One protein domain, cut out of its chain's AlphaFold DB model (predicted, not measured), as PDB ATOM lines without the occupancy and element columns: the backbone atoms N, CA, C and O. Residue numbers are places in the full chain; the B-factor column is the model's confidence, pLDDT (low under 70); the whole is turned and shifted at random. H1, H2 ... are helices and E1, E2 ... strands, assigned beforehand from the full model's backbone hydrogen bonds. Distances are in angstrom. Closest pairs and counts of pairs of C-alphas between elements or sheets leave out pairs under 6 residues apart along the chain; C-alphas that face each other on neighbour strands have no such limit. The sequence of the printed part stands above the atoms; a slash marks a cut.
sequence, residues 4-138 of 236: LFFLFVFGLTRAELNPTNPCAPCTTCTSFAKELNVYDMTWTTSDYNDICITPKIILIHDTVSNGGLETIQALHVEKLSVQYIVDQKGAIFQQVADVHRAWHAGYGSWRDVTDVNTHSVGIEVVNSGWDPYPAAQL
ATOM      1  N   LEU A   4     147.123 179.690 173.869       47.38
ATOM      2  CA  LEU A   4     147.306 180.719 174.882       47.38
ATOM      3  C   LEU A   4     146.651 182.006 174.367       47.38
ATOM      4  O   LEU A   4     147.098 182.561 173.358       47.38
ATOM      5  N   PHE A   5     145.592 182.447 175.043       48.88
ATOM      6  CA  PHE A   5     144.802 183.603 174.630       48.88
ATOM      7  C   PHE A   5     145.272 184.881 175.338       48.88
ATOM      8  O   PHE A   5     145.508 185.881 174.665       48.88
ATOM      9  N   PHE A   6     145.510 184.835 176.659       45.50
ATOM     10  CA  PHE A   6     146.077 185.959 177.411       45.50
ATOM     11  C   PHE A   6     146.914 185.538 178.628       45.50
ATOM     12  O   PHE A   6     146.443 184.859 179.534       45.50
ATOM     13  N   LEU A   7     148.128 186.067 178.747       44.69
ATOM     14  CA  LEU A   7     148.850 186.142 180.009       44.69
ATOM     15  C   LEU A   7     148.557 187.490 180.680       44.69
ATOM     16  O   LEU A   7     149.041 188.532 180.231       44.69
ATOM     17  N   PHE A   8     147.817 187.474 181.790       40.38
ATOM     18  CA  PHE A   8     147.695 188.634 182.669       40.38
ATOM     19  C   PHE A   8     148.612 188.456 183.880       40.38
ATOM     20  O   PHE A   8     148.333 187.709 184.816       40.38
ATOM     21  N   VAL A   9     149.718 189.199 183.909       38.56
ATOM     22  CA  VAL A   9     150.513 189.323 185.133       38.56
ATOM     23  C   VAL A   9     149.837 190.362 186.018       38.56
ATOM     24  O   VAL A   9     150.118 191.555 185.928       38.56
ATOM     25  N   PHE A  10     148.923 189.919 186.873       34.72
ATOM     26  CA  PHE A  10     148.566 190.710 188.038       34.72
ATOM     27  C   PHE A  10     149.630 190.476 189.102       34.72
ATOM     28  O   PHE A  10     149.870 189.344 189.513       34.72
ATOM     29  N   GLY A  11     150.219 191.556 189.617       27.80
ATOM     30  CA  GLY A  11     150.696 191.517 190.990       27.80
ATOM     31  C   GLY A  11     149.464 191.337 191.864       27.80
ATOM     32  O   GLY A  11     148.838 192.335 192.213       27.80
ATOM     33  N   LEU A  12     149.067 190.087 192.132       33.31
ATOM     34  CA  LEU A  12     148.009 189.778 193.087       33.31
ATOM     35  C   LEU A  12     148.350 190.553 194.356       33.31
ATOM     36  O   LEU A  12     149.392 190.329 194.983       33.31
ATOM     37  N   THR A  13     147.533 191.555 194.681       33.03
ATOM     38  CA  THR A  13     147.708 192.284 195.926       33.03
ATOM     39  C   THR A  13     147.583 191.251 197.028       33.03
ATOM     40  O   THR A  13     146.594 190.532 197.089       33.03
ATOM     41  N   ARG A  14     148.630 191.176 197.846       40.00
ATOM     42  CA  ARG A  14     148.972 190.239 198.932       40.00
ATOM     43  C   ARG A  14     147.860 189.884 199.945       40.00
ATOM     44  O   ARG A  14     148.156 189.254 200.951       40.00
ATOM     45  N   ALA A  15     146.634 190.351 199.743       38.28
ATOM     46  CA  ALA A  15     145.536 190.335 200.692       38.28
ATOM     47  C   ALA A  15     144.769 189.002 200.754       38.28
ATOM     48  O   ALA A  15     144.060 188.805 201.733       38.28
ATOM     49  N   GLU A  16     144.912 188.102 199.769       51.78
ATOM     50  CA  GLU A  16     144.047 186.908 199.670       51.78
ATOM     51  C   GLU A  16     144.703 185.559 200.030       51.78
ATOM     52  O   GLU A  16     144.010 184.557 200.201       51.78
ATOM     53  N   LEU A  17     146.027 185.514 200.205       58.38
ATOM     54  CA  LEU A  17     146.755 184.289 200.554       58.38
ATOM     55  C   LEU A  17     147.525 184.473 201.858       58.38
ATOM     56  O   LEU A  17     148.095 185.536 202.114       58.38
ATOM     57  N   ASN A  18     147.577 183.425 202.683       64.06
ATOM     58  CA  ASN A  18     148.359 183.463 203.912       64.06
ATOM     59  C   ASN A  18     149.863 183.565 203.563       64.06
ATOM     60  O   ASN A  18     150.418 182.653 202.947       64.06
ATOM     61  N   PRO A  19     150.557 184.644 203.979       63.12
ATOM     62  CA  PRO A  19     151.932 184.920 203.557       63.12
ATOM     63  C   PRO A  19     152.975 183.994 204.196       63.12
ATOM     64  O   PRO A  19     154.138 184.036 203.804       63.12
ATOM     65  N   THR A  20     152.586 183.203 205.200       68.31
ATOM     66  CA  THR A  20     153.478 182.304 205.956       68.31
ATOM     67  C   THR A  20     153.245 180.828 205.652       68.31
ATOM     68  O   THR A  20     154.172 180.032 205.766       68.31
ATOM     69  N   ASN A  21     152.032 180.461 205.235       74.81
ATOM     70  CA  ASN A  21     151.695 179.122 204.770       74.81
ATOM     71  C   ASN A  21     150.627 179.242 203.674       74.81
ATOM     72  O   ASN A  21     149.461 179.426 204.015       74.81
ATOM     73  N   PRO A  22     150.988 179.123 202.386       75.50
ATOM     74  CA  PRO A  22     150.049 179.360 201.295       75.50
ATOM     75  C   PRO A  22     148.847 178.410 201.286       75.50
ATOM     76  O   PRO A  22     147.775 178.824 200.872       75.50
ATOM     77  N   CYS A  23     148.988 177.178 201.795       79.81
ATOM     78  CA  CYS A  23     147.870 176.238 201.927       79.81
ATOM     79  C   CYS A  23     147.036 176.440 203.196       79.81
ATOM     80  O   CYS A  23     145.988 175.811 203.345       79.81
ATOM     81  N   ALA A  24     147.494 177.253 204.152       77.81
ATOM     82  CA  ALA A  24     146.684 177.518 205.327       77.81
ATOM     83  C   ALA A  24     145.458 178.343 204.911       77.81
ATOM     84  O   ALA A  24     145.614 179.340 204.198       77.81
ATOM     85  N   PRO A  25     144.254 177.973 205.383       67.88
ATOM     86  CA  PRO A  25     143.050 178.726 205.080       67.88
ATOM     87  C   PRO A  25     143.252 180.181 205.492       67.88
ATOM     88  O   PRO A  25     143.722 180.476 206.596       67.88
ATOM     89  N   CYS A  26     142.922 181.100 204.590       66.44
ATOM     90  CA  CYS A  26     143.045 182.507 204.901       66.44
ATOM     91  C   CYS A  26     141.954 182.915 205.898       66.44
ATOM     92  O   CYS A  26     140.779 183.017 205.555       66.44
ATOM     93  N   THR A  27     142.346 183.172 207.144       65.50
ATOM     94  CA  THR A  27     141.419 183.524 208.231       65.50
ATOM     95  C   THR A  27     140.928 184.972 208.175       65.50
ATOM     96  O   THR A  27     140.006 185.326 208.902       65.50
ATOM     97  N   THR A  28     141.548 185.823 207.352       64.38
ATOM     98  CA  THR A  28     141.229 187.260 207.222       64.38
ATOM     99  C   THR A  28     140.721 187.652 205.836       64.38
ATOM    100  O   THR A  28     140.460 188.828 205.598       64.38
ATOM    101  N   CYS A  29     140.602 186.698 204.915       63.25
ATOM    102  CA  CYS A  29     140.138 186.960 203.562       63.25
ATOM    103  C   CYS A  29     138.614 186.962 203.523       63.25
ATOM    104  O   CYS A  29     137.966 186.026 203.989       63.25
ATOM    105  N   THR A  30     138.027 188.004 202.946       56.03
ATOM    106  CA  THR A  30     136.609 188.007 202.584       56.03
ATOM    107  C   THR A  30     136.418 187.161 201.330       56.03
ATOM    108  O   THR A  30     136.975 187.478 200.285       56.03
ATOM    109  N   SER A  31     135.639 186.078 201.415       54.72
ATOM    110  CA  SER A  31     135.349 185.246 200.245       54.72
ATOM    111  C   SER A  31     134.405 185.983 199.286       54.72
ATOM    112  O   SER A  31     133.213 186.104 199.572       54.72
ATOM    113  N   PHE A  32     134.898 186.397 198.118       55.12
ATOM    114  CA  PHE A  32     134.051 186.848 197.002       55.12
ATOM    115  C   PHE A  32     133.297 185.688 196.320       55.12
ATOM    116  O   PHE A  32     132.380 185.908 195.535       55.12
ATOM    117  N   ALA A  33     133.625 184.435 196.662       55.19
ATOM    118  CA  ALA A  33     133.068 183.228 196.046       55.19
ATOM    119  C   ALA A  33     131.528 183.153 196.071       55.19
ATOM    120  O   ALA A  33     130.926 182.600 195.152       55.19
ATOM    121  N   LYS A  34     130.873 183.738 197.086       52.22
ATOM    122  CA  LYS A  34     129.404 183.718 197.203       52.22
ATOM    123  C   LYS A  34     128.705 184.587 196.148       52.22
ATOM    124  O   LYS A  34     127.528 184.367 195.880       52.22
ATOM    125  N   GLU A  35     129.416 185.538 195.546       65.56
ATOM    126  CA  GLU A  35     128.895 186.421 194.496       65.56
ATOM    127  C   GLU A  35     129.107 185.849 193.081       65.56
ATOM    128  O   GLU A  35     128.453 186.292 192.141       65.56
ATOM    129  N   LEU A  36     129.978 184.843 192.922       68.25
ATOM    130  CA  LEU A  36     130.513 184.415 191.621       68.25
ATOM    131  C   LEU A  36     129.979 183.072 191.085       68.25
ATOM    132  O   LEU A  36     130.459 182.613 190.053       68.25
ATOM    133  N   ASN A  37     128.978 182.445 191.719       79.50
ATOM    134  CA  ASN A  37     128.403 181.153 191.286       79.50
ATOM    135  C   ASN A  37     129.477 180.094 190.940       79.50
ATOM    136  O   ASN A  37     129.467 179.510 189.854       79.50
ATOM    137  N   VAL A  38     130.418 179.873 191.862       86.56
ATOM    138  CA  VAL A  38     131.496 178.888 191.692       86.56
ATOM    139  C   VAL A  38     130.998 177.494 192.077       86.56
ATOM    140  O   VAL A  38     130.520 177.282 193.192       86.56
ATOM    141  N   TYR A  39     131.122 176.541 191.158       90.19
ATOM    142  CA  TYR A  39     130.794 175.131 191.342       90.19
ATOM    143  C   TYR A  39     132.064 174.332 191.638       90.19
ATOM    144  O   TYR A  39     133.017 174.350 190.855       90.19
ATOM    145  N   ASP A  40     132.063 173.601 192.750       91.00
ATOM    146  CA  ASP A  40     133.156 172.701 193.115       91.00
ATOM    147  C   ASP A  40     133.146 171.445 192.225       91.00
ATOM    148  O   ASP A  40     132.219 170.630 192.256       91.00
ATOM    149  N   MET A  41     134.201 171.304 191.425       93.19
ATOM    150  CA  MET A  41     134.467 170.166 190.548       93.19
ATOM    151  C   MET A  41     135.828 169.534 190.870       93.19
ATOM    152  O   MET A  41     136.405 168.849 190.025       93.19
ATOM    153  N   THR A  42     136.357 169.729 192.080       91.00
ATOM    154  CA  THR A  42     137.678 169.212 192.487       91.00
ATOM    155  C   THR A  42     137.767 167.687 192.448       91.00
ATOM    156  O   THR A  42     138.834 167.120 192.239       91.00
ATOM    157  N   TRP A  43     136.627 167.003 192.537       90.19
ATOM    158  CA  TRP A  43     136.505 165.553 192.378       90.19
ATOM    159  C   TRP A  43     136.714 165.054 190.934       90.19
ATOM    160  O   TRP A  43     136.781 163.845 190.716       90.19
ATOM    161  N   THR A  44     136.801 165.948 189.940       91.56
ATOM    162  CA  THR A  44     136.938 165.574 188.517       91.56
ATOM    163  C   THR A  44     138.368 165.322 188.061       91.56
ATOM    164  O   THR A  44     138.563 164.778 186.973       91.56
ATOM    165  N   THR A  45     139.372 165.709 188.850       93.75
ATOM    166  CA  THR A  45     140.774 165.556 188.458       93.75
ATOM    167  C   THR A  45     141.666 165.156 189.626       93.75
ATOM    168  O   THR A  45     141.463 165.540 190.774       93.75
ATOM    169  N   SER A  46     142.691 164.382 189.296       95.75
ATOM    170  CA  SER A  46     143.847 164.079 190.140       95.75
ATOM    171  C   SER A  46     145.155 164.511 189.469       95.75
ATOM    172  O   SER A  46     146.233 164.205 189.965       95.75
ATOM    173  N   ASP A  47     145.065 165.185 188.320       95.75
ATOM    174  CA  ASP A  47     146.191 165.575 187.471       95.75
ATOM    175  C   ASP A  47     146.752 166.933 187.933       95.75
ATOM    176  O   ASP A  47     146.737 167.922 187.203       95.75
ATOM    177  N   TYR A  48     147.173 167.011 189.197       96.19
ATOM    178  CA  TYR A  48     147.757 168.200 189.826       96.19
ATOM    179  C   TYR A  48     148.737 167.798 190.939       96.19
ATOM    180  O   TYR A  48     148.834 166.628 191.310       96.19
ATOM    181  N   ASN A  49     149.481 168.762 191.489       93.88
ATOM    182  CA  ASN A  49     150.271 168.548 192.705       93.88
ATOM    183  C   ASN A  49     149.681 169.339 193.876       93.88
ATOM    184  O   ASN A  49     149.443 170.540 193.750       93.88
ATOM    185  N   ASP A  50     149.548 168.692 195.033       91.12
ATOM    186  CA  ASP A  50     149.112 169.282 196.308       91.12
ATOM    187  C   ASP A  50     150.202 170.129 196.994       91.12
ATOM    188  O   ASP A  50     150.090 170.503 198.161       91.12
ATOM    189  N   ILE A  51     151.266 170.472 196.263       90.19
ATOM    190  CA  ILE A  51     152.268 171.412 196.751       90.19
ATOM    191  C   ILE A  51     151.648 172.801 196.888       90.19
ATOM    192  O   ILE A  51     150.941 173.280 196.000       90.19
ATOM    193  N   CYS A  52     151.971 173.467 197.992       89.06
ATOM    194  CA  CYS A  52     151.516 174.821 198.257       89.06
ATOM    195  C   CYS A  52     152.241 175.819 197.359       89.06
ATOM    196  O   CYS A  52     153.464 175.960 197.443       89.06
ATOM    197  N   ILE A  53     151.486 176.550 196.548       89.50
ATOM    198  CA  ILE A  53     152.008 177.602 195.682       89.50
ATOM    199  C   ILE A  53     151.609 178.986 196.181       89.50
ATOM    200  O   ILE A  53     150.631 179.165 196.901       89.50
ATOM    201  N   THR A  54     152.382 179.997 195.797       86.56
ATOM    202  CA  THR A  54     152.002 181.408 195.953       86.56
ATOM    203  C   THR A  54     151.943 182.022 194.561       86.56
ATOM    204  O   THR A  54     152.968 182.517 194.077       86.56
ATOM    205  N   PRO A  55     150.781 181.946 193.889       86.00
ATOM    206  CA  PRO A  55     150.632 182.463 192.543       86.00
ATOM    207  C   PRO A  55     150.973 183.952 192.473       86.00
ATOM    208  O   PRO A  55     150.624 184.740 193.352       86.00
ATOM    209  N   LYS A  56     151.661 184.339 191.403       86.12
ATOM    210  CA  LYS A  56     151.966 185.733 191.037       86.12
ATOM    211  C   LYS A  56     151.524 186.052 189.606       86.12
ATOM    212  O   LYS A  56     151.836 187.117 189.084       86.12
ATOM    213  N   ILE A  57     150.880 185.092 188.953       86.19
ATOM    214  CA  ILE A  57     150.497 185.117 187.547       86.19
ATOM    215  C   ILE A  57     149.061 184.600 187.457       86.19
ATOM    216  O   ILE A  57     148.719 183.606 188.095       86.19
ATOM    217  N   ILE A  58     148.239 185.246 186.636       87.56
ATOM    218  CA  ILE A  58     146.974 184.680 186.174       87.56
ATOM    219  C   ILE A  58     147.169 184.319 184.700       87.56
ATOM    220  O   ILE A  58     147.442 185.185 183.864       87.56
ATOM    221  N   LEU A  59     147.087 183.029 184.387       86.88
ATOM    222  CA  LEU A  59     147.236 182.527 183.025       86.88
ATOM    223  C   LEU A  59     145.857 182.206 182.459       86.88
ATOM    224  O   LEU A  59     145.171 181.334 182.986       86.88
ATOM    225  N   ILE A  60     145.455 182.913 181.403       86.62
ATOM    226  CA  ILE A  60     144.152 182.736 180.764       86.62
ATOM    227  C   ILE A  60     144.327 182.010 179.429       86.62
ATOM    228  O   ILE A  60     145.048 182.451 178.527       86.62
ATOM    229  N   HIS A  61     143.618 180.903 179.308       84.12
ATOM    230  CA  HIS A  61     143.576 180.049 178.137       84.12
ATOM    231  C   HIS A  61     142.208 180.156 177.457       84.12
ATOM    232  O   HIS A  61     141.203 180.475 178.102       84.12
ATOM    233  N   ASP A  62     142.185 179.923 176.147       82.00
ATOM    234  CA  ASP A  62     140.951 179.591 175.447       82.00
ATOM    235  C   ASP A  62     140.872 178.073 175.252       82.00
ATOM    236  O   ASP A  62     141.882 177.391 175.046       82.00
ATOM    237  N   THR A  63     139.656 177.539 175.344       80.44
ATOM    238  CA  THR A  63     139.464 176.086 175.369       80.44
ATOM    239  C   THR A  63     139.403 175.456 173.984       80.44
ATOM    240  O   THR A  63     139.595 174.249 173.852       80.44
ATOM    241  N   VAL A  64     139.078 176.244 172.951       80.25
ATOM    242  CA  VAL A  64     138.680 175.750 171.620       80.25
ATOM    243  C   VAL A  64     137.592 174.664 171.746       80.25
ATOM    244  O   VAL A  64     137.653 173.611 171.112       80.25
ATOM    245  N   SER A  65     136.605 174.899 172.617       80.88
ATOM    246  CA  SER A  65     135.518 173.961 172.945       80.88
ATOM    247  C   SER A  65     134.156 174.665 172.984       80.88
ATOM    248  O   SER A  65     134.076 175.896 172.955       80.88
ATOM    249  N   ASN A  66     133.069 173.889 173.059       83.62
ATOM    250  CA  ASN A  66     131.703 174.420 173.041       83.62
ATOM    251  C   ASN A  66     131.044 174.485 174.429       83.62
ATOM    252  O   ASN A  66     129.884 174.885 174.531       83.62
ATOM    253  N   GLY A  67     131.737 174.088 175.500       88.25
ATOM    254  CA  GLY A  67     131.163 174.097 176.846       88.25
ATOM    255  C   GLY A  67     132.129 173.669 177.946       88.25
ATOM    256  O   GLY A  67     133.080 172.926 177.708       88.25
ATOM    257  N   GLY A  68     131.840 174.084 179.182       89.88
ATOM    258  CA  GLY A  68     132.679 173.764 180.344       89.88
ATOM    259  C   GLY A  68     132.858 172.263 180.611       89.88
ATOM    260  O   GLY A  68     133.967 171.827 180.903       89.88
ATOM    261  N   LEU A  69     131.810 171.444 180.454       89.94
ATOM    262  CA  LEU A  69     131.915 169.987 180.650       89.94
ATOM    263  C   LEU A  69     132.798 169.310 179.590       89.94
ATOM    264  O   LEU A  69     133.565 168.408 179.918       89.94
ATOM    265  N   GLU A  70     132.712 169.764 178.338       91.50
ATOM    266  CA  GLU A  70     133.576 169.290 177.253       91.50
ATOM    267  C   GLU A  70     135.042 169.632 177.553       91.50
ATOM    268  O   GLU A  70     135.911 168.770 177.437       91.50
ATOM    269  N   THR A  71     135.306 170.850 178.040       91.88
ATOM    270  CA  THR A  71     136.638 171.267 178.502       91.88
ATOM    271  C   THR A  71     137.159 170.381 179.631       91.88
ATOM    272  O   THR A  71     138.284 169.894 179.542       91.88
ATOM    273  N   ILE A  72     136.352 170.123 180.668       92.69
ATOM    274  CA  ILE A  72     136.730 169.247 181.792       92.69
ATOM    275  C   ILE A  72     137.147 167.865 181.280       92.69
ATOM    276  O   ILE A  72     138.183 167.334 181.685       92.69
ATOM    277  N   GLN A  73     136.359 167.290 180.370       92.75
ATOM    278  CA  GLN A  73     136.650 165.981 179.796       92.75
ATOM    279  C   GLN A  73     137.931 165.997 178.953       92.75
ATOM    280  O   GLN A  73     138.744 165.080 179.071       92.75
ATOM    281  N   ALA A  74     138.134 167.029 178.133       90.44
ATOM    282  CA  ALA A  74     139.335 167.175 177.317       90.44
ATOM    283  C   ALA A  74     140.600 167.286 178.184       90.44
ATOM    284  O   ALA A  74     141.567 166.565 177.948       90.44
ATOM    285  N   LEU A  75     140.573 168.117 179.231       92.94
ATOM    286  CA  LEU A  75     141.684 168.252 180.178       92.94
ATOM    287  C   LEU A  75     142.012 166.914 180.857       92.94
ATOM    288  O   LEU A  75     143.175 166.519 180.905       92.94
ATOM    289  N   HIS A  76     140.995 166.169 181.295       92.31
ATOM    290  CA  HIS A  76     141.186 164.855 181.915       92.31
ATOM    291  C   HIS A  76     141.852 163.829 180.977       92.31
ATOM    292  O   HIS A  76     142.708 163.042 181.402       92.31
ATOM    293  N   VAL A  77     141.450 163.815 179.701       92.94
ATOM    294  CA  VAL A  77     142.032 162.929 178.678       92.94
ATOM    295  C   VAL A  77     143.502 163.273 178.441       92.94
ATOM    296  O   VAL A  77     144.336 162.371 178.388       92.94
ATOM    297  N   GLU A  78     143.822 164.563 178.371       89.94
ATOM    298  CA  GLU A  78     145.176 165.070 178.125       89.94
ATOM    299  C   GLU A  78     146.070 165.087 179.377       89.94
ATOM    300  O   GLU A  78     147.241 165.453 179.284       89.94
ATOM    301  N   LYS A  79     145.549 164.679 180.546       93.88
ATOM    302  CA  LYS A  79     146.255 164.750 181.840       93.88
ATOM    303  C   LYS A  79     146.692 166.173 182.178       93.88
ATOM    304  O   LYS A  79     147.822 166.415 182.594       93.88
ATOM    305  N   LEU A  80     145.771 167.107 181.981       93.88
ATOM    306  CA  LEU A  80     145.912 168.521 182.295       93.88
ATOM    307  C   LEU A  80     144.868 168.930 183.334       93.88
ATOM    308  O   LEU A  80     143.859 168.255 183.553       93.88
ATOM    309  N   SER A  81     145.105 170.067 183.972       96.00
ATOM    310  CA  SER A  81     144.171 170.657 184.924       96.00
ATOM    311  C   SER A  81     144.362 172.161 184.990       96.00
ATOM    312  O   SER A  81     145.471 172.655 184.803       96.00
ATOM    313  N   VAL A  82     143.293 172.879 185.317       96.00
ATOM    314  CA  VAL A  82     143.314 174.300 185.684       96.00
ATOM    315  C   VAL A  82     142.673 174.490 187.046       96.00
ATOM    316  O   VAL A  82     141.972 173.614 187.543       96.00
ATOM    317  N   GLN A  83     142.879 175.647 187.660       95.44
ATOM    318  CA  GLN A  83     142.135 176.013 188.854       95.44
ATOM    319  C   GLN A  83     140.684 176.309 188.485       95.44
ATOM    320  O   GLN A  83     139.785 175.757 189.116       95.44
ATOM    321  N   TYR A  84     140.452 177.084 187.418       95.12
ATOM    322  CA  TYR A  84     139.113 177.535 187.042       95.12
ATOM    323  C   TYR A  84     138.782 177.336 185.564       95.12
ATOM    324  O   TYR A  84     139.624 177.523 184.691       95.12
ATOM    325  N   ILE A  85     137.512 177.038 185.287       93.38
ATOM    326  CA  ILE A  85     136.917 177.062 183.948       93.38
ATOM    327  C   ILE A  85     135.718 178.008 183.977       93.38
ATOM    328  O   ILE A  85     134.806 177.820 184.781       93.38
ATOM    329  N   VAL A  86     135.698 178.998 183.090       91.50
ATOM    330  CA  VAL A  86     134.592 179.948 182.926       91.50
ATOM    331  C   VAL A  86     133.785 179.561 181.694       91.50
ATOM    332  O   VAL A  86     134.263 179.686 180.567       91.50
ATOM    333  N   ASP A  87     132.559 179.086 181.898       88.69
ATOM    334  CA  ASP A  87     131.651 178.700 180.819       88.69
ATOM    335  C   ASP A  87     131.059 179.915 180.092       88.69
ATOM    336  O   ASP A  87     130.979 181.018 180.637       88.69
ATOM    337  N   GLN A  88     130.548 179.706 178.877       82.44
ATOM    338  CA  GLN A  88     129.969 180.776 178.050       82.44
ATOM    339  C   GLN A  88     128.785 181.491 178.719       82.44
ATOM    340  O   GLN A  88     128.505 182.653 178.427       82.44
ATOM    341  N   LYS A  89     128.079 180.802 179.623       82.56
ATOM    342  CA  LYS A  89     126.937 181.344 180.379       82.56
ATOM    343  C   LYS A  89     127.338 181.981 181.715       82.56
ATOM    344  O   LYS A  89     126.458 182.368 182.480       82.56
ATOM    345  N   GLY A  90     128.636 182.075 182.006       82.38
ATOM    346  CA  GLY A  90     129.171 182.680 183.227       82.38
ATOM    347  C   GLY A  90     129.221 181.752 184.444       82.38
ATOM    348  O   GLY A  90     129.565 182.213 185.526       82.38
ATOM    349  N   ALA A  91     128.893 180.464 184.295       87.62
ATOM    350  CA  ALA A  91     129.162 179.477 185.339       87.62
ATOM    351  C   ALA A  91     130.677 179.278 185.488       87.62
ATOM    352  O   ALA A  91     131.385 179.197 184.484       87.62
ATOM    353  N   ILE A  92     131.162 179.183 186.726       91.75
ATOM    354  CA  ILE A  92     132.583 178.977 187.017       91.75
ATOM    355  C   ILE A  92     132.747 177.614 187.679       91.75
ATOM    356  O   ILE A  92     132.112 177.347 188.693       91.75
ATOM    357  N   PHE A  93     133.599 176.755 187.131       92.88
ATOM    358  CA  PHE A  93     133.926 175.449 187.703       92.88
ATOM    359  C   PHE A  93     135.335 175.484 188.290       92.88
ATOM    360  O   PHE A  93     136.265 175.871 187.585       92.88
ATOM    361  N   GLN A  94     135.508 175.064 189.543       94.50
ATOM    362  CA  GLN A  94     136.826 174.937 190.167       94.50
ATOM    363  C   GLN A  94     137.288 173.474 190.140       94.50
ATOM    364  O   GLN A  94     136.621 172.622 190.723       94.50
ATOM    365  N   GLN A  95     138.409 173.169 189.475       95.19
ATOM    366  CA  GLN A  95     138.970 171.803 189.428       95.19
ATOM    367  C   GLN A  95     140.161 171.607 190.370       95.19
ATOM    368  O   GLN A  95     140.385 170.500 190.852       95.19
ATOM    369  N   VAL A  96     140.924 172.663 190.645       95.06
ATOM    370  CA  VAL A  96     142.083 172.631 191.544       95.06
ATOM    371  C   VAL A  96     142.000 173.841 192.468       95.06
ATOM    372  O   VAL A  96     141.662 174.937 192.028       95.06
ATOM    373  N   ALA A  97     142.294 173.647 193.755       90.62
ATOM    374  CA  ALA A  97     142.350 174.751 194.705       90.62
ATOM    375  C   ALA A  97     143.458 175.748 194.325       90.62
ATOM    376  O   ALA A  97     144.536 175.348 193.891       90.62
ATOM    377  N   ASP A  98     143.232 177.038 194.566       87.38
ATOM    378  CA  ASP A  98     144.123 178.143 194.152       87.38
ATOM    379  C   ASP A  98     145.540 178.040 194.721       87.38
ATOM    380  O   ASP A  98     146.500 178.589 194.181       87.38
ATOM    381  N   VAL A  99     145.649 177.322 195.835       87.81
ATOM    382  CA  VAL A  99     146.875 177.093 196.597       87.81
ATOM    383  C   VAL A  99     147.669 175.888 196.098       87.81
ATOM    384  O   VAL A  99     148.772 175.666 196.585       87.81
ATOM    385  N   HIS A 100     147.139 175.123 195.141       92.31
ATOM    386  CA  HIS A 100     147.783 173.947 194.567       92.31
ATOM    387  C   HIS A 100     148.204 174.178 193.113       92.31
ATOM    388  O   HIS A 100     147.634 174.986 192.375       92.31
ATOM    389  N   ARG A 101     149.220 173.425 192.690       95.12
ATOM    390  CA  ARG A 101     149.788 173.503 191.343       95.12
ATOM    391  C   ARG A 101     148.975 172.662 190.361       95.12
ATOM    392  O   ARG A 101     149.169 171.447 190.285       95.12
ATOM    393  N   ALA A 102     148.135 173.319 189.568       96.38
ATOM    394  CA  ALA A 102     147.501 172.724 188.392       96.38
ATOM    395  C   ALA A 102     148.496 172.572 187.219       96.38
ATOM    396  O   ALA A 102     149.583 173.156 187.228       96.38
ATOM    397  N   TRP A 103     148.154 171.766 186.214       95.62
ATOM    398  CA  TRP A 103     149.002 171.468 185.052       95.62
ATOM    399  C   TRP A 103     148.388 172.043 183.770       95.62
ATOM    400  O   TRP A 103     147.749 171.324 183.007       95.62
ATOM    401  N   HIS A 104     148.601 173.336 183.522       92.81
ATOM    402  CA  HIS A 104     147.941 174.070 182.430       92.81
ATOM    403  C   HIS A 104     148.902 174.832 181.510       92.81
ATOM    404  O   HIS A 104     148.667 174.942 180.311       92.81
ATOM    405  N   ALA A 105     150.022 175.332 182.034       88.25
ATOM    406  CA  ALA A 105     150.949 176.162 181.268       88.25
ATOM    407  C   ALA A 105     151.827 175.367 180.281       88.25
ATOM    408  O   ALA A 105     152.438 175.953 179.388       88.25
ATOM    409  N   GLY A 106     151.919 174.042 180.447       84.56
ATOM    410  CA  GLY A 106     152.858 173.203 179.700       84.56
ATOM    411  C   GLY A 106     154.321 173.615 179.915       84.56
ATOM    412  O   GLY A 106     154.693 174.111 180.980       84.56
ATOM    413  N   TYR A 107     155.160 173.395 178.899       80.56
ATOM    414  CA  TYR A 107     156.530 173.910 178.874       80.56
ATOM    415  C   TYR A 107     156.536 175.369 178.414       80.56
ATOM    416  O   TYR A 107     156.027 175.686 177.340       80.56
ATOM    417  N   GLY A 108     157.162 176.246 179.193       79.31
ATOM    418  CA  GLY A 108     157.256 177.661 178.863       79.31
ATOM    419  C   GLY A 108     158.026 178.442 179.915       79.31
ATOM    420  O   GLY A 108     158.355 177.924 180.980       79.31
ATOM    421  N   SER A 109     158.303 179.705 179.618       84.56
ATOM    422  CA  SER A 109     158.846 180.646 180.590       84.56
ATOM    423  C   SER A 109     158.197 182.010 180.433       84.56
ATOM    424  O   SER A 109     157.767 182.392 179.344       84.56
ATOM    425  N   TRP A 110     158.153 182.746 181.534       85.62
ATOM    426  CA  TRP A 110     157.769 184.143 181.546       85.62
ATOM    427  C   TRP A 110     158.724 184.929 182.434       85.62
ATOM    428  O   TRP A 110     158.809 184.672 183.635       85.62
ATOM    429  N   ARG A 111     159.434 185.900 181.848       85.56
ATOM    430  CA  ARG A 111     160.514 186.634 182.532       85.56
ATOM    431  C   ARG A 111     161.529 185.644 183.134       85.56
ATOM    432  O   ARG A 111     162.141 184.886 182.386       85.56
ATOM    433  N   ASP A 112     161.721 185.664 184.447       86.50
ATOM    434  CA  ASP A 112     162.605 184.787 185.219       86.50
ATOM    435  C   ASP A 112     161.933 183.476 185.674       86.50
ATOM    436  O   ASP A 112     162.604 182.584 186.191       86.50
ATOM    437  N   VAL A 113     160.624 183.318 185.452       88.38
ATOM    438  CA  VAL A 113     159.864 182.121 185.828       88.38
ATOM    439  C   VAL A 113     159.953 181.067 184.727       88.38
ATOM    440  O   VAL A 113     159.452 181.272 183.624       88.38
ATOM    441  N   THR A 114     160.540 179.909 185.037       88.38
ATOM    442  CA  THR A 114     160.656 178.761 184.112       88.38
ATOM    443  C   THR A 114     159.666 177.630 184.394       88.38
ATOM    444  O   THR A 114     159.474 176.767 183.548       88.38
ATOM    445  N   ASP A 115     159.044 177.610 185.577       91.31
ATOM    446  CA  ASP A 115     157.921 176.721 185.900       91.31
ATOM    447  C   ASP A 115     156.691 177.572 186.210       91.31
ATOM    448  O   ASP A 115     156.438 177.968 187.354       91.31
ATOM    449  N   VAL A 116     155.962 177.906 185.146       90.88
ATOM    450  CA  VAL A 116     154.807 178.809 185.202       90.88
ATOM    451  C   VAL A 116     153.677 178.210 186.039       90.88
ATOM    452  O   VAL A 116     153.067 178.938 186.820       90.88
ATOM    453  N   ASN A 117     153.451 176.895 185.972       92.38
ATOM    454  CA  ASN A 117     152.412 176.210 186.755       92.38
ATOM    455  C   ASN A 117     152.568 176.455 188.268       92.38
ATOM    456  O   ASN A 117     151.593 176.712 188.960       92.38
ATOM    457  N   THR A 118     153.800 176.445 188.795       92.50
ATOM    458  CA  THR A 118     154.064 176.676 190.234       92.50
ATOM    459  C   THR A 118     153.861 178.139 190.661       92.50
ATOM    460  O   THR A 118     153.821 178.451 191.848       92.50
ATOM    461  N   HIS A 119     153.726 179.058 189.706       91.50
ATOM    462  CA  HIS A 119     153.626 180.496 189.957       91.50
ATOM    463  C   HIS A 119     152.321 181.103 189.447       91.50
ATOM    464  O   HIS A 119     152.188 182.330 189.474       91.50
ATOM    465  N   SER A 120     151.372 180.289 188.984       91.69
ATOM    466  CA  SER A 120     150.163 180.787 188.339       91.69
ATOM    467  C   SER A 120     148.883 180.099 188.791       91.69
ATOM    468  O   SER A 120     148.885 178.960 189.249       91.69
ATOM    469  N   VAL A 121     147.793 180.847 188.647       92.88
ATOM    470  CA  VAL A 121     146.433 180.318 188.576       92.88
ATOM    471  C   VAL A 121     146.063 180.250 187.097       92.88
ATOM    472  O   VAL A 121     146.061 181.274 186.410       92.88
ATOM    473  N   GLY A 122     145.788 179.049 186.608       93.31
ATOM    474  CA  GLY A 122     145.244 178.770 185.291       93.31
ATOM    475  C   GLY A 122     143.731 178.937 185.264       93.31
ATOM    476  O   GLY A 122     143.014 178.401 186.112       93.31
ATOM    477  N   ILE A 123     143.257 179.678 184.268       93.88
ATOM    478  CA  ILE A 123     141.843 179.888 183.983       93.88
ATOM    479  C   ILE A 123     141.602 179.536 182.518       93.88
ATOM    480  O   ILE A 123     142.138 180.190 181.627       93.88
ATOM    481  N   GLU A 124     140.772 178.534 182.263       91.94
ATOM    482  CA  GLU A 124     140.224 178.274 180.934       91.94
ATOM    483  C   GLU A 124     138.953 179.105 180.734       91.94
ATOM    484  O   GLU A 124     138.025 179.033 181.540       91.94
ATOM    485  N   VAL A 125     138.865 179.872 179.649       89.00
ATOM    486  CA  VAL A 125     137.626 180.554 179.254       89.00
ATOM    487  C   VAL A 125     137.045 179.833 178.052       89.00
ATOM    488  O   VAL A 125     137.674 179.770 176.994       89.00
ATOM    489  N   VAL A 126     135.829 179.305 178.207       86.81
ATOM    490  CA  VAL A 126     135.175 178.536 177.153       86.81
ATOM    491  C   VAL A 126     134.921 179.428 175.946       86.81
ATOM    492  O   VAL A 126     134.116 180.362 175.986       86.81
ATOM    493  N   ASN A 127     135.603 179.110 174.853       83.19
ATOM    494  CA  ASN A 127     135.489 179.800 173.582       83.19
ATOM    495  C   ASN A 127     135.762 178.803 172.449       83.19
ATOM    496  O   ASN A 127     136.600 177.915 172.588       83.19
ATOM    497  N   SER A 128     135.074 178.964 171.317       75.50
ATOM    498  CA  SER A 128     135.222 178.079 170.154       75.50
ATOM    499  C   SER A 128     136.585 178.223 169.462       75.50
ATOM    500  O   SER A 128     136.950 177.379 168.648       75.50
ATOM    501  N   GLY A 129     137.332 179.293 169.751       69.81
ATOM    502  CA  GLY A 129     138.591 179.664 169.107       69.81
ATOM    503  C   GLY A 129     138.423 180.274 167.709       69.81
ATOM    504  O   GLY A 129     139.417 180.692 167.106       69.81
ATOM    505  N   TRP A 130     137.188 180.319 167.194       67.19
ATOM    506  CA  TRP A 130     136.830 180.818 165.858       67.19
ATOM    507  C   TRP A 130     135.915 182.041 165.904       67.19
ATOM    508  O   TRP A 130     135.860 182.797 164.934       67.19
ATOM    509  N   ASP A 131     135.228 182.242 167.026       66.69
ATOM    510  CA  ASP A 131     134.322 183.361 167.235       66.69
ATOM    511  C   ASP A 131     134.980 184.444 168.096       66.69
ATOM    512  O   ASP A 131     135.702 184.131 169.051       66.69
ATOM    513  N   PRO A 132     134.721 185.731 167.804       69.00
ATOM    514  CA  PRO A 132     135.155 186.801 168.684       69.00
ATOM    515  C   PRO A 132     134.532 186.623 170.070       69.00
ATOM    516  O   PRO A 132     133.388 186.185 170.214       69.00
ATOM    517  N   TYR A 133     135.274 187.023 171.100       68.62
ATOM    518  CA  TYR A 133     134.723 187.092 172.445       68.62
ATOM    519  C   TYR A 133     133.528 188.060 172.459       68.62
ATOM    520  O   TYR A 133     133.599 189.128 171.838       68.62
ATOM    521  N   PRO A 134     132.423 187.721 173.146       68.56
ATOM    522  CA  PRO A 134     131.312 188.630 173.375       68.56
ATOM    523  C   PRO A 134     131.766 190.043 173.758       68.56
ATOM    524  O   PRO A 134     132.634 190.215 174.612       68.56
ATOM    525  N   ALA A 135     131.123 191.070 173.193       68.25
ATOM    526  CA  ALA A 135     131.472 192.473 173.449       68.25
ATOM    527  C   ALA A 135     131.514 192.824 174.951       68.25
ATOM    528  O   ALA A 135     132.321 193.648 175.368       68.25
ATOM    529  N   ALA A 136     130.694 192.157 175.770       65.94
ATOM    530  CA  ALA A 136     130.702 192.305 177.224       65.94
ATOM    531  C   ALA A 136     132.015 191.836 177.884       65.94
ATOM    532  O   ALA A 136     132.474 192.473 178.822       65.94
ATOM    533  N   GLN A 137     132.653 190.769 177.383       61.78
ATOM    534  CA  GLN A 137     133.972 190.319 177.858       61.78
ATOM    535  C   GLN A 137     135.099 191.250 177.394       61.78
ATOM    536  O   GLN A 137     136.167 191.296 177.996       61.78
ATOM    537  N   LEU A 138     134.851 191.997 176.320       66.75
ATOM    538  CA  LEU A 138     135.799 192.905 175.686       66.75
ATOM    539  C   LEU A 138     135.713 194.348 176.213       66.75
ATOM    540  O   LEU A 138     136.635 195.146 176.017       66.75
TER     541      LEU A 138
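What this domain is: This is residues 4 to 138 of the 236 residues of the protein "N-acetylmuramoyl-L-alanine amidase domain-containing protein" of Diploscapter pachys (UniProt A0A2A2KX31). With little regular structure, the domain has a strongly twisted six-strand sheet, H2 packing on it with residues 68 to 72, the small antiparallel sheet E3 E7 beside E8, and long outlying loops. Of 135 printed residues, 53 are in named elements, mixed in class: E1 H1 E2 E3 E4 H2 E5 E6 E7 E8 H3. The large sheet, E1 E4 E8 E5 E6 E2, is mixed; the whole is compact, radius of gyration of the C-alphas 14.6 A, spanning 43 by 34 by 30 A.

How they stand to each other: E1, residues 4 to 8, is antiparallel to E4, residues 57 to 62, with N 6 and O 60 3.1 A apart. H2, residues 68 to 78, is on the sheet, height 7.5 A, with every O i to N i+4 pair within hydrogen-bond range. E4, H2 and E5, residues 84 to 86, form a split strand-helix-strand unit, two same-way strands joined through a helix, with E8, residues 120 to 125, between them and a right-handed crossover. The closest C-alphas of H2 and E5 are Gly 68 and Ile 85, 6.5 A. E5 and E6, residues 92 to 94, form a hairpin, N 93 to O 85 2.8 A.

Where its parts are: E1 begins at C-alpha 4 (147.306, 180.719, 174.882). E4 measures 16.4 A, H2 15.4 A and E8 15.5 A. H1, residues 32 to 35, and H3, residues 135 to 138, are not on the sheet; E2 is residues 38 to 40, E3 48 to 52, E7 100 to 102. H3 ends at C-alpha 138 (135.799, 192.905, 175.686).

The domain as a whole: The printed part has no cut; E1 to H1 and E7 to E8 are long links. The pLDDT is under 70 in residues 4 to 20, 25 to 36 and 129 to 138.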